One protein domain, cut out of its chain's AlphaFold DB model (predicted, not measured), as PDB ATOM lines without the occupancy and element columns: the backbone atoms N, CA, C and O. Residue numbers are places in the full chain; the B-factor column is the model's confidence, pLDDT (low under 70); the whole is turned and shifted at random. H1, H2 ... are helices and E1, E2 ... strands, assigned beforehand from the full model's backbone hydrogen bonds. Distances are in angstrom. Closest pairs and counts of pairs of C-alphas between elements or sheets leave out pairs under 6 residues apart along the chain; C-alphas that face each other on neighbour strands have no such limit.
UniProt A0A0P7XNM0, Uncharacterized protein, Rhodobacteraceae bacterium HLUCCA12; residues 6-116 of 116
ATOM      1  N   ARG A   6     137.502 167.536 158.648       91.94
ATOM      2  CA  ARG A   6     136.851 166.345 159.204       91.94
ATOM      3  C   ARG A   6     135.959 165.699 158.149       91.94
ATOM      4  O   ARG A   6     135.050 166.340 157.619       91.94
ATOM      5  N   LEU A   7     136.191 164.412 157.894       95.12
ATOM      6  CA  LEU A   7     135.372 163.614 156.985       95.12
ATOM      7  C   LEU A   7     134.372 162.737 157.741       95.12
ATOM      8  O   LEU A   7     134.700 162.130 158.761       95.12
ATOM      9  N   ILE A   8     133.160 162.643 157.200       95.81
ATOM     10  CA  ILE A   8     132.160 161.638 157.562       95.81
ATOM     11  C   ILE A   8     131.887 160.815 156.306       95.81
ATOM     12  O   ILE A   8     131.292 161.326 155.356       95.81
ATOM     13  N   SER A   9     132.319 159.556 156.304       96.06
ATOM     14  CA  SER A   9     132.208 158.648 155.159       96.06
ATOM     15  C   SER A   9     131.289 157.479 155.495       96.06
ATOM     16  O   SER A   9     131.488 156.810 156.510       96.06
ATOM     17  N   THR A  10     130.318 157.179 154.632       96.44
ATOM     18  CA  THR A  10     129.569 155.917 154.728       96.44
ATOM     19  C   THR A  10     130.292 154.783 154.003       96.44
ATOM     20  O   THR A  10     131.159 154.994 153.149       96.44
ATOM     21  N   ILE A  11     129.913 153.544 154.320       95.06
ATOM     22  CA  ILE A  11     130.461 152.355 153.667       95.06
ATOM     23  C   ILE A  11     129.903 152.247 152.247       95.06
ATOM     24  O   ILE A  11     128.696 152.310 152.032       95.06
ATOM     25  N   CYS A  12     130.788 152.053 151.270       94.25
ATOM     26  CA  CYS A  12     130.392 151.746 149.906       94.25
ATOM     27  C   CYS A  12     130.057 150.251 149.786       94.25
ATOM     28  O   CYS A  12     130.947 149.414 149.981       94.25
ATOM     29  N   PRO A  13     128.826 149.882 149.385       91.50
ATOM     30  CA  PRO A  13     128.411 148.482 149.315       91.50
ATOM     31  C   PRO A  13     129.179 147.679 148.255       91.50
ATOM     32  O   PRO A  13     129.232 146.459 148.326       91.50
ATOM     33  N   ARG A  14     129.808 148.346 147.276       91.50
ATOM     34  CA  ARG A  14     130.577 147.682 146.207       91.50
ATOM     35  C   ARG A  14     131.961 147.206 146.643       91.50
ATOM     36  O   ARG A  14     132.518 146.332 145.993       91.50
ATOM     37  N   ILE A  15     132.539 147.819 147.676       93.31
ATOM     38  CA  ILE A  15     133.911 147.530 148.132       93.31
ATOM     39  C   ILE A  15     133.990 147.185 149.626       93.31
ATOM     40  O   ILE A  15     135.075 146.889 150.113       93.31
ATOM     41  N   GLY A  16     132.878 147.273 150.364       94.31
ATOM     42  CA  GLY A  16     132.795 146.915 151.786       94.31
ATOM     43  C   GLY A  16     133.490 147.881 152.753       94.31
ATOM     44  O   GLY A  16     133.629 147.570 153.929       94.31
ATOM     45  N   ARG A  17     133.934 149.054 152.282       94.50
ATOM     46  CA  ARG A  17     134.612 150.096 153.078       94.50
ATOM     47  C   ARG A  17     134.309 151.498 152.543       94.50
ATOM     48  O   ARG A  17     133.662 151.629 151.502       94.50
ATOM     49  N   ALA A  18     134.780 152.543 153.224       95.50
ATOM     50  CA  ALA A  18     134.743 153.908 152.694       95.50
ATOM     51  C   ALA A  18     135.486 153.995 151.346       95.50
ATOM     52  O   ALA A  18     136.510 153.337 151.141       95.50
ATOM     53  N   CYS A  19     134.951 154.764 150.393       96.19
ATOM     54  CA  CYS A  19     135.528 154.847 149.051       96.19
ATOM     55  C   CYS A  19     136.741 155.794 149.028       96.19
ATOM     56  O   CYS A  19     136.555 157.002 149.172       96.19
ATOM     57  N   PRO A  20     137.967 155.301 148.757       95.06
ATOM     58  CA  PRO A  20     139.163 156.140 148.818       95.06
ATOM     59  C   PRO A  20     139.179 157.228 147.735       95.06
ATOM     60  O   PRO A  20     139.692 158.319 147.964       95.06
ATOM     61  N   ALA A  21     138.595 156.968 146.559       96.38
ATOM     62  CA  ALA A  21     138.463 157.983 145.513       96.38
ATOM     63  C   ALA A  21     137.482 159.098 145.912       96.38
ATOM     64  O   ALA A  21     137.747 160.267 145.641       96.38
ATOM     65  N   ALA A  22     136.388 158.750 146.601       96.81
ATOM     66  CA  ALA A  22     135.428 159.725 147.107       96.81
ATOM     67  C   ALA A  22     136.062 160.633 148.172       96.81
ATOM     68  O   ALA A  22     135.931 161.850 148.097       96.81
ATOM     69  N   GLU A  23     136.812 160.059 149.117       96.31
ATOM     70  CA  GLU A  23     137.505 160.836 150.152       96.31
ATOM     71  C   GLU A  23     138.565 161.769 149.565       96.31
ATOM     72  O   GLU A  23     138.625 162.938 149.946       96.31
ATOM     73  N   ARG A  24     139.363 161.296 148.596       95.69
ATOM     74  CA  ARG A  24     140.316 162.160 147.881       95.69
ATOM     75  C   ARG A  24     139.609 163.319 147.184       95.69
ATOM     76  O   ARG A  24     140.037 164.459 147.342       95.69
ATOM     77  N   MET A  25     138.532 163.036 146.450       96.88
ATOM     78  CA  MET A  25     137.767 164.059 145.735       96.88
ATOM     79  C   MET A  25     137.196 165.103 146.700       96.88
ATOM     80  O   MET A  25     137.365 166.297 146.474       96.88
ATOM     81  N   VAL A  26     136.594 164.676 147.813       96.88
ATOM     82  CA  VAL A  26     136.051 165.599 148.821       96.88
ATOM     83  C   VAL A  26     137.136 166.471 149.449       96.88
ATOM     84  O   VAL A  26     136.893 167.655 149.659       96.88
ATOM     85  N   ARG A  27     138.343 165.949 149.702       95.69
ATOM     86  CA  ARG A  27     139.461 166.778 150.192       95.69
ATOM     87  C   ARG A  27     139.868 167.852 149.183       95.69
ATOM     88  O   ARG A  27     140.088 168.994 149.575       95.69
ATOM     89  N   GLN A  28     139.928 167.512 147.894       96.00
ATOM     90  CA  GLN A  28     140.228 168.490 146.841       96.00
ATOM     91  C   GLN A  28     139.123 169.543 146.713       96.00
ATOM     92  O   GLN A  28     139.414 170.732 146.630       96.00
ATOM     93  N   LEU A  29     137.857 169.128 146.778       96.75
ATOM     94  CA  LEU A  29     136.722 170.049 146.776       96.75
ATOM     95  C   LEU A  29     136.707 170.952 148.018       96.75
ATOM     96  O   LEU A  29     136.417 172.133 147.894       96.75
ATOM     97  N   ALA A  30     137.070 170.442 149.198       95.31
ATOM     98  CA  ALA A  30     137.180 171.246 150.416       95.31
ATOM     99  C   ALA A  30     138.318 172.277 150.336       95.31
ATOM    100  O   ALA A  30     138.174 173.394 150.827       95.31
ATOM    101  N   LEU A  31     139.440 171.930 149.696       93.88
ATOM    102  CA  LEU A  31     140.502 172.890 149.384       93.88
ATOM    103  C   LEU A  31     139.997 173.976 148.425       93.88
ATOM    104  O   LEU A  31     140.189 175.159 148.699       93.88
ATOM    105  N   ALA A  32     139.315 173.582 147.345       94.50
ATOM    106  CA  ALA A  32     138.749 174.513 146.372       94.50
ATOM    107  C   ALA A  32     137.704 175.452 147.000       94.50
ATOM    108  O   ALA A  32     137.759 176.655 146.760       94.50
ATOM    109  N   ASP A  33     136.812 174.927 147.846       95.00
ATOM    110  CA  ASP A  33     135.804 175.704 148.578       95.00
ATOM    111  C   ASP A  33     136.454 176.782 149.453       95.00
ATOM    112  O   ASP A  33     136.081 177.950 149.373       95.00
ATOM    113  N   ARG A  34     137.496 176.431 150.223       92.38
ATOM    114  CA  ARG A  34     138.236 177.403 151.048       92.38
ATOM    115  C   ARG A  34     138.869 178.512 150.213       92.38
ATOM    116  O   ARG A  34     138.787 179.680 150.588       92.38
ATOM    117  N   CYS A  35     139.494 178.160 149.091       93.69
ATOM    118  CA  CYS A  35     140.083 179.147 148.191       93.69
ATOM    119  C   CYS A  35     139.012 180.072 147.595       93.69
ATOM    120  O   CYS A  35     139.185 181.288 147.609       93.69
ATOM    121  N   ALA A  36     137.898 179.510 147.118       95.19
ATOM    122  CA  ALA A  36     136.808 180.276 146.525       95.19
ATOM    123  C   ALA A  36     136.151 181.218 147.544       95.19
ATOM    124  O   ALA A  36     135.953 182.395 147.246       95.19
ATOM    125  N   ARG A  37     135.903 180.746 148.774       93.56
ATOM    126  CA  ARG A  37     135.317 181.562 149.851       93.56
ATOM    127  C   ARG A  37     136.211 182.695 150.333       93.56
ATOM    128  O   ARG A  37     135.695 183.706 150.794       93.56
ATOM    129  N   GLY A  38     137.529 182.563 150.174       92.88
ATOM    130  CA  GLY A  38     138.460 183.668 150.407       92.88
ATOM    131  C   GLY A  38     138.207 184.873 149.491       92.88
ATOM    132  O   GLY A  38     138.471 186.002 149.895       92.88
ATOM    133  N   ALA A  39     137.668 184.647 148.288       95.25
ATOM    134  CA  ALA A  39     137.305 185.700 147.336       95.25
ATOM    135  C   ALA A  39     135.799 186.027 147.335       95.25
ATOM    136  O   ALA A  39     135.420 187.172 147.098       95.25
ATOM    137  N   ALA A  40     134.944 185.036 147.593       96.25
ATOM    138  CA  ALA A  40     133.489 185.161 147.578       96.25
ATOM    139  C   ALA A  40     132.873 184.362 148.746       96.25
ATOM    140  O   ALA A  40     132.636 183.164 148.598       96.25
ATOM    141  N   PRO A  41     132.588 184.988 149.905       93.31
ATOM    142  CA  PRO A  41     132.118 184.278 151.103       93.31
ATOM    143  C   PRO A  41     130.871 183.403 150.878       93.31
ATOM    144  O   PRO A  41     130.787 182.286 151.394       93.31
ATOM    145  N   GLU A  42     129.958 183.880 150.032       94.88
ATOM    146  CA  GLU A  42     128.695 183.225 149.658       94.88
ATOM    147  C   GLU A  42     128.836 182.218 148.507       94.88
ATOM    148  O   GLU A  42     127.849 181.824 147.896       94.88
ATOM    149  N   PHE A  43     130.060 181.822 148.156       94.69
ATOM    150  CA  PHE A  43     130.292 180.886 147.063       94.69
ATOM    151  C   PHE A  43     129.544 179.566 147.285       94.69
ATOM    152  O   PHE A  43     129.623 178.959 148.354       94.69
ATOM    153  N   GLU A  44     128.859 179.091 146.252       95.19
ATOM    154  CA  GLU A  44     128.243 177.770 146.206       95.19
ATOM    155  C   GLU A  44     128.522 177.140 144.844       95.19
ATOM    156  O   GLU A  44     128.660 177.832 143.833       95.19
ATOM    157  N   MET A  45     128.628 175.814 144.811       94.75
ATOM    158  CA  MET A  45     128.861 175.083 143.571       94.75
ATOM    159  C   MET A  45     128.268 173.687 143.658       94.75
ATOM    160  O   MET A  45     128.514 172.953 144.611       94.75
ATOM    161  N   THR A  46     127.558 173.280 142.615       95.00
ATOM    162  CA  THR A  46     127.151 171.892 142.410       95.00
ATOM    163  C   THR A  46     127.736 171.374 141.108       95.00
ATOM    164  O   THR A  46     128.006 172.129 140.173       95.00
ATOM    165  N   GLY A  47     127.971 170.071 141.046       94.94
ATOM    166  CA  GLY A  47     128.491 169.457 139.837       94.94
ATOM    167  C   GLY A  47     128.473 167.944 139.898       94.94
ATOM    168  O   GLY A  47     128.131 167.338 140.913       94.94
ATOM    169  N   SER A  48     128.856 167.329 138.784       95.62
ATOM    170  CA  SER A  48     128.973 165.881 138.662       95.62
ATOM    171  C   SER A  48     130.408 165.470 138.346       95.62
ATOM    172  O   SER A  48     131.202 166.238 137.805       95.62
ATOM    173  N   THR A  49     130.764 164.246 138.720       95.19
ATOM    174  CA  THR A  49     132.064 163.648 138.421       95.19
ATOM    175  C   THR A  49     131.941 162.134 138.269       95.19
ATOM    176  O   THR A  49     130.897 161.536 138.536       95.19
ATOM    177  N   ARG A  50     133.026 161.492 137.835       95.25
ATOM    178  CA  ARG A  50     133.168 160.037 137.809       95.25
ATOM    179  C   ARG A  50     134.361 159.641 138.668       95.25
ATOM    180  O   ARG A  50     135.464 160.127 138.457       95.25
ATOM    181  N   LEU A  51     134.124 158.744 139.619       94.88
ATOM    182  CA  LEU A  51     135.145 158.235 140.527       94.88
ATOM    183  C   LEU A  51     135.711 156.907 140.018       94.88
ATOM    184  O   LEU A  51     134.972 156.024 139.571       94.88
ATOM    185  N   ASP A  52     137.018 156.746 140.192       90.38
ATOM    186  CA  ASP A  52     137.827 155.581 139.821       90.38
ATOM    187  C   ASP A  52     138.162 154.682 141.032       90.38
ATOM    188  O   ASP A  52     139.149 153.954 141.051       90.38
ATOM    189  N   GLY A  53     137.325 154.714 142.074       82.06
ATOM    190  CA  GLY A  53     137.564 153.986 143.327       82.06
ATOM    191  C   GLY A  53     137.163 152.506 143.330       82.06
ATOM    192  O   GLY A  53     137.399 151.823 144.327       82.06
ATOM    193  N   CYS A  54     136.511 152.013 142.274       86.19
ATOM    194  CA  CYS A  54     136.128 150.606 142.118       86.19
ATOM    195  C   CYS A  54     135.968 150.243 140.633       86.19
ATOM    196  O   CYS A  54     135.855 151.129 139.792       86.19
ATOM    197  N   ALA A  55     135.878 148.945 140.315       78.94
ATOM    198  CA  ALA A  55     135.749 148.442 138.936       78.94
ATOM    199  C   ALA A  55     134.497 148.942 138.184       78.94
ATOM    200  O   ALA A  55     134.395 148.814 136.967       78.94
ATOM    201  N   ARG A  56     133.519 149.498 138.906       75.81
ATOM    202  CA  ARG A  56     132.360 150.186 138.337       75.81
ATOM    203  C   ARG A  56     132.667 151.681 138.382       75.81
ATOM    204  O   ARG A  56     132.594 152.261 139.463       75.81
ATOM    205  N   THR A  57     133.002 152.297 137.248       84.00
ATOM    206  CA  THR A  57     133.115 153.762 137.128       84.00
ATOM    207  C   THR A  57     131.911 154.411 137.810       84.00
ATOM    208  O   THR A  57     130.772 154.199 137.392       84.00
ATOM    209  N   CYS A  58     132.136 155.104 138.927       92.44
ATOM    210  CA  CYS A  58     131.054 155.473 139.834       92.44
ATOM    211  C   CYS A  58     130.654 156.932 139.579       92.44
ATOM    212  O   CYS A  58     131.453 157.814 139.903       92.44
ATOM    213  N   PRO A  59     129.473 157.211 138.994       94.19
ATOM    214  CA  PRO A  59     129.001 158.583 138.869       94.19
ATOM    215  C   PRO A  59     128.756 159.157 140.262       94.19
ATOM    216  O   PRO A  59     128.309 158.443 141.166       94.19
ATOM    217  N   ALA A  60     129.075 160.428 140.447       95.81
ATOM    218  CA  ALA A  60     128.860 161.116 141.703       95.81
ATOM    219  C   ALA A  60     128.422 162.560 141.476       95.81
ATOM    220  O   ALA A  60     128.833 163.187 140.502       95.81
ATOM    221  N   LEU A  61     127.621 163.073 142.405       96.81
ATOM    222  CA  LEU A  61     127.271 164.486 142.502       96.81
ATOM    223  C   LEU A  61     127.962 165.106 143.703       96.81
ATOM    224  O   LEU A  61     128.044 164.467 144.750       96.81
ATOM    225  N   PHE A  62     128.433 166.337 143.565       96.94
ATOM    226  CA  PHE A  62     128.986 167.104 144.668       96.94
ATOM    227  C   PHE A  62     128.264 168.432 144.862       96.94
ATOM    228  O   PHE A  62     127.695 168.994 143.925       96.94
ATOM    229  N   GLU A  63     128.334 168.921 146.092       95.81
ATOM    230  CA  GLU A  63     127.807 170.207 146.527       95.81
ATOM    231  C   GLU A  63     128.828 170.874 147.453       95.81
ATOM    232  O   GLU A  63     129.316 170.260 148.404       95.81
ATOM    233  N   LEU A  64     129.154 172.127 147.159       95.31
ATOM    234  CA  LEU A  64     129.869 173.063 148.013       95.31
ATOM    235  C   LEU A  64     128.830 174.087 148.463       95.31
ATOM    236  O   LEU A  64     128.273 174.804 147.634       95.31
ATOM    237  N   SER A  65     128.567 174.131 149.762       93.12
ATOM    238  CA  SER A  65     127.581 175.023 150.377       93.12
ATOM    239  C   SER A  65     128.153 175.624 151.657       93.12
ATOM    240  O   SER A  65     129.176 175.158 152.162       93.12
ATOM    241  N   GLN A  66     127.440 176.573 152.266       89.75
ATOM    242  CA  GLN A  66     127.789 177.073 153.603       89.75
ATOM    243  C   GLN A  66     127.838 175.965 154.673       89.75
ATOM    244  O   GLN A  66     128.524 176.090 155.684       89.75
ATOM    245  N   SER A  67     127.127 174.853 154.452       87.94
ATOM    246  CA  SER A  67     127.181 173.698 155.352       87.94
ATOM    247  C   SER A  67     128.468 172.884 155.197       87.94
ATOM    248  O   SER A  67     128.681 171.973 155.987       87.94
ATOM    249  N   GLY A  68     129.309 173.167 154.201       92.88
ATOM    250  CA  GLY A  68     130.516 172.426 153.843       92.88
ATOM    251  C   GLY A  68     130.358 171.662 152.527       92.88
ATOM    252  O   GLY A  68     129.456 171.929 151.732       92.88
ATOM    253  N   VAL A  69     131.225 170.670 152.315       96.69
ATOM    254  CA  VAL A  69     131.269 169.894 151.066       96.69
ATOM    255  C   VAL A  69     130.566 168.551 151.235       96.69
ATOM    256  O   VAL A  69     130.726 167.881 152.258       96.69
ATOM    257  N   ALA A  70     129.801 168.141 150.232       97.38
ATOM    258  CA  ALA A  70     129.182 166.827 150.145       97.38
ATOM    259  C   ALA A  70     129.486 166.171 148.794       97.38
ATOM    260  O   ALA A  70     129.542 166.845 147.770       97.38
ATOM    261  N   LEU A  71     129.667 164.850 148.792       97.69
ATOM    262  CA  LEU A  71     129.797 164.027 147.591       97.69
ATOM    263  C   LEU A  71     128.917 162.782 147.730       97.69
ATOM    264  O   LEU A  71     129.069 161.998 148.668       97.69
ATOM    265  N   TYR A  72     128.025 162.580 146.769       97.00
ATOM    266  CA  TYR A  72     127.034 161.512 146.714       97.00
ATOM    267  C   TYR A  72     127.399 160.533 145.603       97.00
ATOM    268  O   TYR A  72     127.453 160.908 144.437       97.00
ATOM    269  N   CYS A  73     127.666 159.277 145.952       95.50
ATOM    270  CA  CYS A  73     128.149 158.259 145.021       95.50
ATOM    271  C   CYS A  73     127.003 157.406 144.466       95.50
ATOM    272  O   CYS A  73     126.103 157.006 145.200       95.50
ATOM    273  N   GLY A  74     127.098 157.020 143.196       92.81
ATOM    274  CA  GLY A  74     126.159 156.103 142.551       92.81
ATOM    275  C   GLY A  74     124.806 156.720 142.206       92.81
ATOM    276  O   GLY A  74     123.841 155.978 142.045       92.81
ATOM    277  N   VAL A  75     124.739 158.045 142.105       92.75
ATOM    278  CA  VAL A  75     123.525 158.794 141.755       92.75
ATOM    279  C   VAL A  75     123.550 159.213 140.286       92.75
ATOM    280  O   VAL A  75     124.619 159.306 139.677       92.75
ATOM    281  N   SER A  76     122.369 159.464 139.717       88.94
ATOM    282  CA  SER A  76     122.259 160.103 138.401       88.94
ATOM    283  C   SER A  76     122.819 161.531 138.463       88.94
ATOM    284  O   SER A  76     122.598 162.192 139.480       88.94
ATOM    285  N   PRO A  77     123.475 162.043 137.404       84.94
ATOM    286  CA  PRO A  77     123.818 163.461 137.293       84.94
ATOM    287  C   PRO A  77     122.608 164.403 137.418       84.94
ATOM    288  O   PRO A  77     122.775 165.537 137.847       84.94
ATOM    289  N   ASP A  78     121.402 163.917 137.105       87.19
ATOM    290  CA  ASP A  78     120.151 164.687 137.182       87.19
ATOM    291  C   ASP A  78     119.430 164.549 138.540       87.19
ATOM    292  O   ASP A  78     118.285 164.976 138.691       87.19
ATOM    293  N   ALA A  79     120.041 163.884 139.528       88.62
ATOM    294  CA  ALA A  79     119.432 163.727 140.848       88.62
ATOM    295  C   ALA A  79     119.382 165.065 141.610       88.62
ATOM    296  O   ALA A  79     120.320 165.854 141.542       88.62
ATOM    297  N   ASP A  80     118.311 165.288 142.381       88.69
ATOM    298  CA  ASP A  80     118.114 166.508 143.181       88.69
ATOM    299  C   ASP A  80     119.138 166.590 144.338       88.69
ATOM    300  O   ASP A  80     119.026 165.816 145.302       88.69
ATOM    301  N   PRO A  81     120.095 167.544 144.318       87.44
ATOM    302  CA  PRO A  81     121.082 167.699 145.385       87.44
ATOM    303  C   PRO A  81     120.441 167.954 146.755       87.44
ATOM    304  O   PRO A  81     120.909 167.424 147.765       87.44
ATOM    305  N   GLN A  82     119.311 168.667 146.815       87.88
ATOM    306  CA  GLN A  82     118.626 168.925 148.083       87.88
ATOM    307  C   GLN A  82     118.016 167.650 148.671       87.88
ATOM    308  O   GLN A  82     118.029 167.459 149.894       87.88
ATOM    309  N   ALA A  83     117.484 166.756 147.833       89.44
ATOM    310  CA  ALA A  83     117.015 165.444 148.274       89.44
ATOM    311  C   ALA A  83     118.164 164.598 148.830       89.44
ATOM    312  O   ALA A  83     118.012 163.999 149.898       89.44
ATOM    313  N   LEU A  84     119.323 164.615 148.168       92.06
ATOM    314  CA  LEU A  84     120.529 163.921 148.620       92.06
ATOM    315  C   LEU A  84     121.047 164.479 149.956       92.06
ATOM    316  O   LEU A  84     121.353 163.714 150.876       92.06
ATOM    317  N   ALA A  85     121.049 165.802 150.126       90.44
ATOM    318  CA  ALA A  85     121.423 166.461 151.376       90.44
ATOM    319  C   ALA A  85     120.445 166.174 152.525       90.44
ATOM    320  O   ALA A  85     120.860 165.984 153.673       90.44
ATOM    321  N   ARG A  86     119.132 166.124 152.252       89.62
ATOM    322  CA  ARG A  86     118.127 165.682 153.240       89.62
ATOM    323  C   ARG A  86     118.354 164.225 153.638       89.62
ATOM    324  O   ARG A  86     118.351 163.927 154.832       89.62
ATOM    325  N   PHE A  87     118.597 163.349 152.663       91.06
ATOM    326  CA  PHE A  87     118.877 161.939 152.917       91.06
ATOM    327  C   PHE A  87     120.109 161.758 153.810       91.06
ATOM    328  O   PHE A  87     120.006 161.112 154.849       91.06
ATOM    329  N   ALA A  88     121.244 162.373 153.465       91.94
ATOM    330  CA  ALA A  88     122.476 162.236 154.242       91.94
ATOM    331  C   ALA A  88     122.311 162.728 155.688       91.94
ATOM    332  O   ALA A  88     122.717 162.038 156.622       91.94
ATOM    333  N   ARG A  89     121.654 163.878 155.898       89.69
ATOM    334  CA  ARG A  89     121.370 164.393 157.250       89.69
ATOM    335  C   ARG A  89     120.529 163.423 158.073       89.69
ATOM    336  O   ARG A  89     120.841 163.172 159.233       89.69
ATOM    337  N   ALA A  90     119.472 162.875 157.486       89.31
ATOM    338  CA  ALA A  90     118.593 161.965 158.203       89.31
ATOM    339  C   ALA A  90     119.229 160.581 158.433       89.31
ATOM    340  O   ALA A  90     119.047 160.021 159.513       89.31
ATOM    341  N   HIS A  91     120.053 160.093 157.497       90.25
ATOM    342  CA  HIS A  91     120.870 158.890 157.674       90.25
ATOM    343  C   HIS A  91     121.820 159.030 158.872       90.25
ATOM    344  O   HIS A  91     121.861 158.157 159.734       90.25
ATOM    345  N   LEU A  92     122.527 160.160 158.979       88.25
ATOM    346  CA  LEU A  92     123.419 160.434 160.112       88.25
ATOM    347  C   LEU A  92     122.672 160.640 161.435       88.25
ATOM    348  O   LEU A  92     123.217 160.352 162.494       88.25
ATOM    349  N   ALA A  93     121.420 161.100 161.388       87.62
ATOM    350  CA  ALA A  93     120.561 161.223 162.563       87.62
ATOM    351  C   ALA A  93     119.917 159.889 162.999       87.62
ATOM    352  O   ALA A  93     119.108 159.893 163.927       87.62
ATOM    353  N   GLY A  94     120.203 158.771 162.316       82.88
ATOM    354  CA  GLY A  94     119.582 157.471 162.592       82.88
ATOM    355  C   GLY A  94     118.078 157.428 162.303       82.88
ATOM    356  O   GLY A  94     117.370 156.568 162.821       82.88
ATOM    357  N   LYS A  95     117.561 158.371 161.505       75.44
ATOM    358  CA  LYS A  95     116.135 158.462 161.177       75.44
ATOM    359  C   LYS A  95     115.838 157.684 159.902       75.44
ATOM    360  O   LYS A  95     116.548 157.813 158.905       75.44
ATOM    361  N   ALA A  96     114.739 156.932 159.909       63.09
ATOM    362  CA  ALA A  96     114.204 156.344 158.689       63.09
ATOM    363  C   ALA A  96     113.769 157.465 157.731       63.09
ATOM    364  O   ALA A  96     112.945 158.311 158.082       63.09
ATOM    365  N   VAL A  97     114.330 157.481 156.523       62.69
ATOM    366  CA  VAL A  97     113.951 158.435 155.475       62.69
ATOM    367  C   VAL A  97     112.955 157.758 154.553       62.69
ATOM    368  O   VAL A  97     113.331 156.910 153.748       62.69
ATOM    369  N   ALA A  98     111.685 158.146 154.644       56.62
ATOM    370  CA  ALA A  98     110.731 157.847 153.587       56.62
ATOM    371  C   ALA A  98     111.076 158.729 152.379       56.62
ATOM    372  O   ALA A  98     110.871 159.944 152.409       56.62
ATOM    373  N   LEU A  99     111.651 158.143 151.330       54.75
ATOM    374  CA  LEU A  99     111.883 158.864 150.081       54.75
ATOM    375  C   LEU A  99     110.650 158.754 149.212       54.75
ATOM    376  O   LEU A  99     110.014 157.703 149.132       54.75
ATOM    377  N   ARG A 100     110.327 159.853 148.537       51.97
ATOM    378  CA  ARG A 100     109.282 159.828 147.525       51.97
ATOM    379  C   ARG A 100     109.739 158.924 146.373       51.97
ATOM    380  O   ARG A 100     110.854 159.116 145.879       51.97
ATOM    381  N   PRO A 101     108.909 157.971 145.918       41.66
ATOM    382  CA  PRO A 101     109.193 157.254 144.683       41.66
ATOM    383  C   PRO A 101     109.339 158.268 143.537       41.66
ATOM    384  O   PRO A 101     108.500 159.153 143.380       41.66
ATOM    385  N   GLY A 102     110.440 158.171 142.783       49.03
ATOM    386  CA  GLY A 102     110.749 159.051 141.648       49.03
ATOM    387  C   GLY A 102     111.845 160.105 141.870       49.03
ATOM    388  O   GLY A 102     112.211 160.768 140.909       49.03
ATOM    389  N   SER A 103     112.426 160.255 143.069       54.88
ATOM    390  CA  SER A 103     113.412 161.326 143.350       54.88
ATOM    391  C   SER A 103     114.845 161.098 142.826       54.88
ATOM    392  O   SER A 103     115.781 161.706 143.341       54.88
ATOM    393  N   GLY A 104     115.057 160.205 141.856       54.75
ATOM    394  CA  GLY A 104     116.399 159.716 141.529       54.75
ATOM    395  C   GLY A 104     116.946 158.809 142.640       54.75
ATOM    396  O   GLY A 104     116.625 158.958 143.819       54.75
ATOM    397  N   ALA A 105     117.694 157.779 142.252       70.75
ATOM    398  CA  ALA A 105     118.120 156.721 143.164       70.75
ATOM    399  C   ALA A 105     118.884 157.259 144.389       70.75
ATOM    400  O   ALA A 105     119.666 158.204 144.293       70.75
ATOM    401  N   LEU A 106     118.671 156.603 145.534       84.38
ATOM    402  CA  LEU A 106     119.468 156.779 146.743       84.38
ATOM    403  C   LEU A 106     120.967 156.716 146.439       84.38
ATOM    404  O   LEU A 106     121.382 155.835 145.680       84.38
ATOM    405  N   PRO A 107     121.797 157.571 147.062       92.38
ATOM    406  CA  PRO A 107     123.228 157.408 146.933       92.38
ATOM    407  C   PRO A 107     123.636 156.065 147.537       92.38
ATOM    408  O   PRO A 107     123.205 155.696 148.628       92.38
ATOM    409  N   LEU A 108     124.505 155.344 146.831       92.44
ATOM    410  CA  LEU A 108     125.097 154.098 147.322       92.44
ATOM    411  C   LEU A 108     125.958 154.342 148.561       92.44
ATOM    412  O   LEU A 108     126.068 153.481 149.426       92.44
ATOM    413  N   ALA A 109     126.614 155.497 148.593       94.75
ATOM    414  CA  ALA A 109     127.406 155.994 149.702       94.75
ATOM    415  C   ALA A 109     127.551 157.511 149.569       94.75
ATOM    416  O   ALA A 109     127.351 158.067 148.486       94.75
ATOM    417  N   PHE A 110     127.947 158.178 150.643       96.88
ATOM    418  CA  PHE A 110     128.289 159.590 150.606       96.88
ATOM    419  C   PHE A 110     129.474 159.901 151.516       96.88
ATOM    420  O   PHE A 110     129.776 159.163 152.458       96.88
ATOM    421  N   VAL A 111     130.146 161.006 151.206       97.50
ATOM    422  CA  VAL A 111     131.220 161.578 152.017       97.50
ATOM    423  C   VAL A 111     130.902 163.048 152.249       97.50
ATOM    424  O   VAL A 111     130.601 163.775 151.303       97.50
ATOM    425  N   LEU A 112     130.960 163.484 153.504       96.94
ATOM    426  CA  LEU A 112     130.821 164.886 153.890       96.94
ATOM    427  C   LEU A 112     132.157 165.395 154.423       96.94
ATOM    428  O   LEU A 112     132.782 164.719 155.237       96.94
ATOM    429  N   ALA A 113     132.553 166.596 154.013       95.75
ATOM    430  CA  ALA A 113     133.622 167.357 154.643       95.75
ATOM    431  C   ALA A 113     133.050 168.563 155.380       95.75
ATOM    432  O   ALA A 113     132.179 169.282 154.874       95.75
ATOM    433  N   ARG A 114     133.571 168.787 156.580       87.69
ATOM    434  CA  ARG A 114     133.298 169.961 157.408       87.69
ATOM    435  C   ARG A 114     134.631 170.554 157.854       87.69
ATOM    436  O   ARG A 114     135.604 169.814 158.012       87.69
ATOM    437  N   ALA A 115     134.668 171.872 158.038       75.69
ATOM    438  CA  ALA A 115     135.734 172.480 158.828       75.69
ATOM    439  C   ALA A 115     135.677 171.868 160.239       75.69
ATOM    440  O   ALA A 115     134.573 171.665 160.756       75.69
ATOM    441  N   ALA A 116     136.830 171.462 160.778       59.09
ATOM    442  CA  ALA A 116     136.917 170.971 162.152       59.09
ATOM    443  C   ALA A 116     136.625 172.074 163.171       59.09
ATOM    444  O   ALA A 116     136.902 173.258 162.865       59.09
TER     445      ALA A 116
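AT A GLANCE: This is residues 6 to 116 of the 116 residues of an uncharacterized protein of Rhodobacteraceae bacterium HLUCCA12 (UniProt A0A0P7XNM0). A twisted sheet of five strands curls round the long helix H1, and the shorter helix H2 crosses its opposite face, making three layers with the sheet between the helices. The 111 printed residues include two named helices and five named strands, in the order E1 H1 E2 E3 E4 H2 E5, class mixed. The sheet's order is E1 E5 E4 E3 E2, all antiparallel. The whole is compact, radius of gyration of the C-alphas 13.5 A, spanning 39 by 30 by 26 A.

IN THESE COORDINATES: Find C-alpha 6 at (136.851, 166.345, 159.204), where E1, residues 6 to 9, begins. Its neighbour E5, residues 109 to 115, runs 20.6 A to C-alpha 115 at (135.734, 172.480, 158.828). Next come E4, residues 68 to 73, E3, residues 58 to 65, 22.5 A, and E2, residues 45 to 51. H1, residues 20 to 39, is 29.7 A long; H2, residues 81 to 92, 16.6 A.

HOW THE PARTS SIT: Within hydrogen-bond range, look for N 8 and O 112 between E1 and E5, 2.9 A; N 71 and O 111 between E5 and E4, 2.9 A; N 70 and O 63 between E4 and E3, 2.8 A; N 49 and O 60 between E3 and E2, 2.8 A. E2, E3 and E4 form a meander, each strand the antiparallel neighbour of the one before. H1 is on the sheet; its closest C-alphas to E4 are Ala 30 and Val 69, 6.1 A. H2 is on the opposite face, height 9.6 A, across the strands at 86 degrees to E5 on the local plane; its closest C-alphas to E4 are Leu 84 and Tyr 72, 7.2 A. Every O i to N i+4 pair is within range in H2, 15 of 16 in H1.

THE WHOLE: The farthest C-alphas, Ala 39 and Pro 101, are 40.1 A apart. The printed part has no cut; the link H2 to E5 is long. Residues 96 to 104 and 116 have pLDDT under 70.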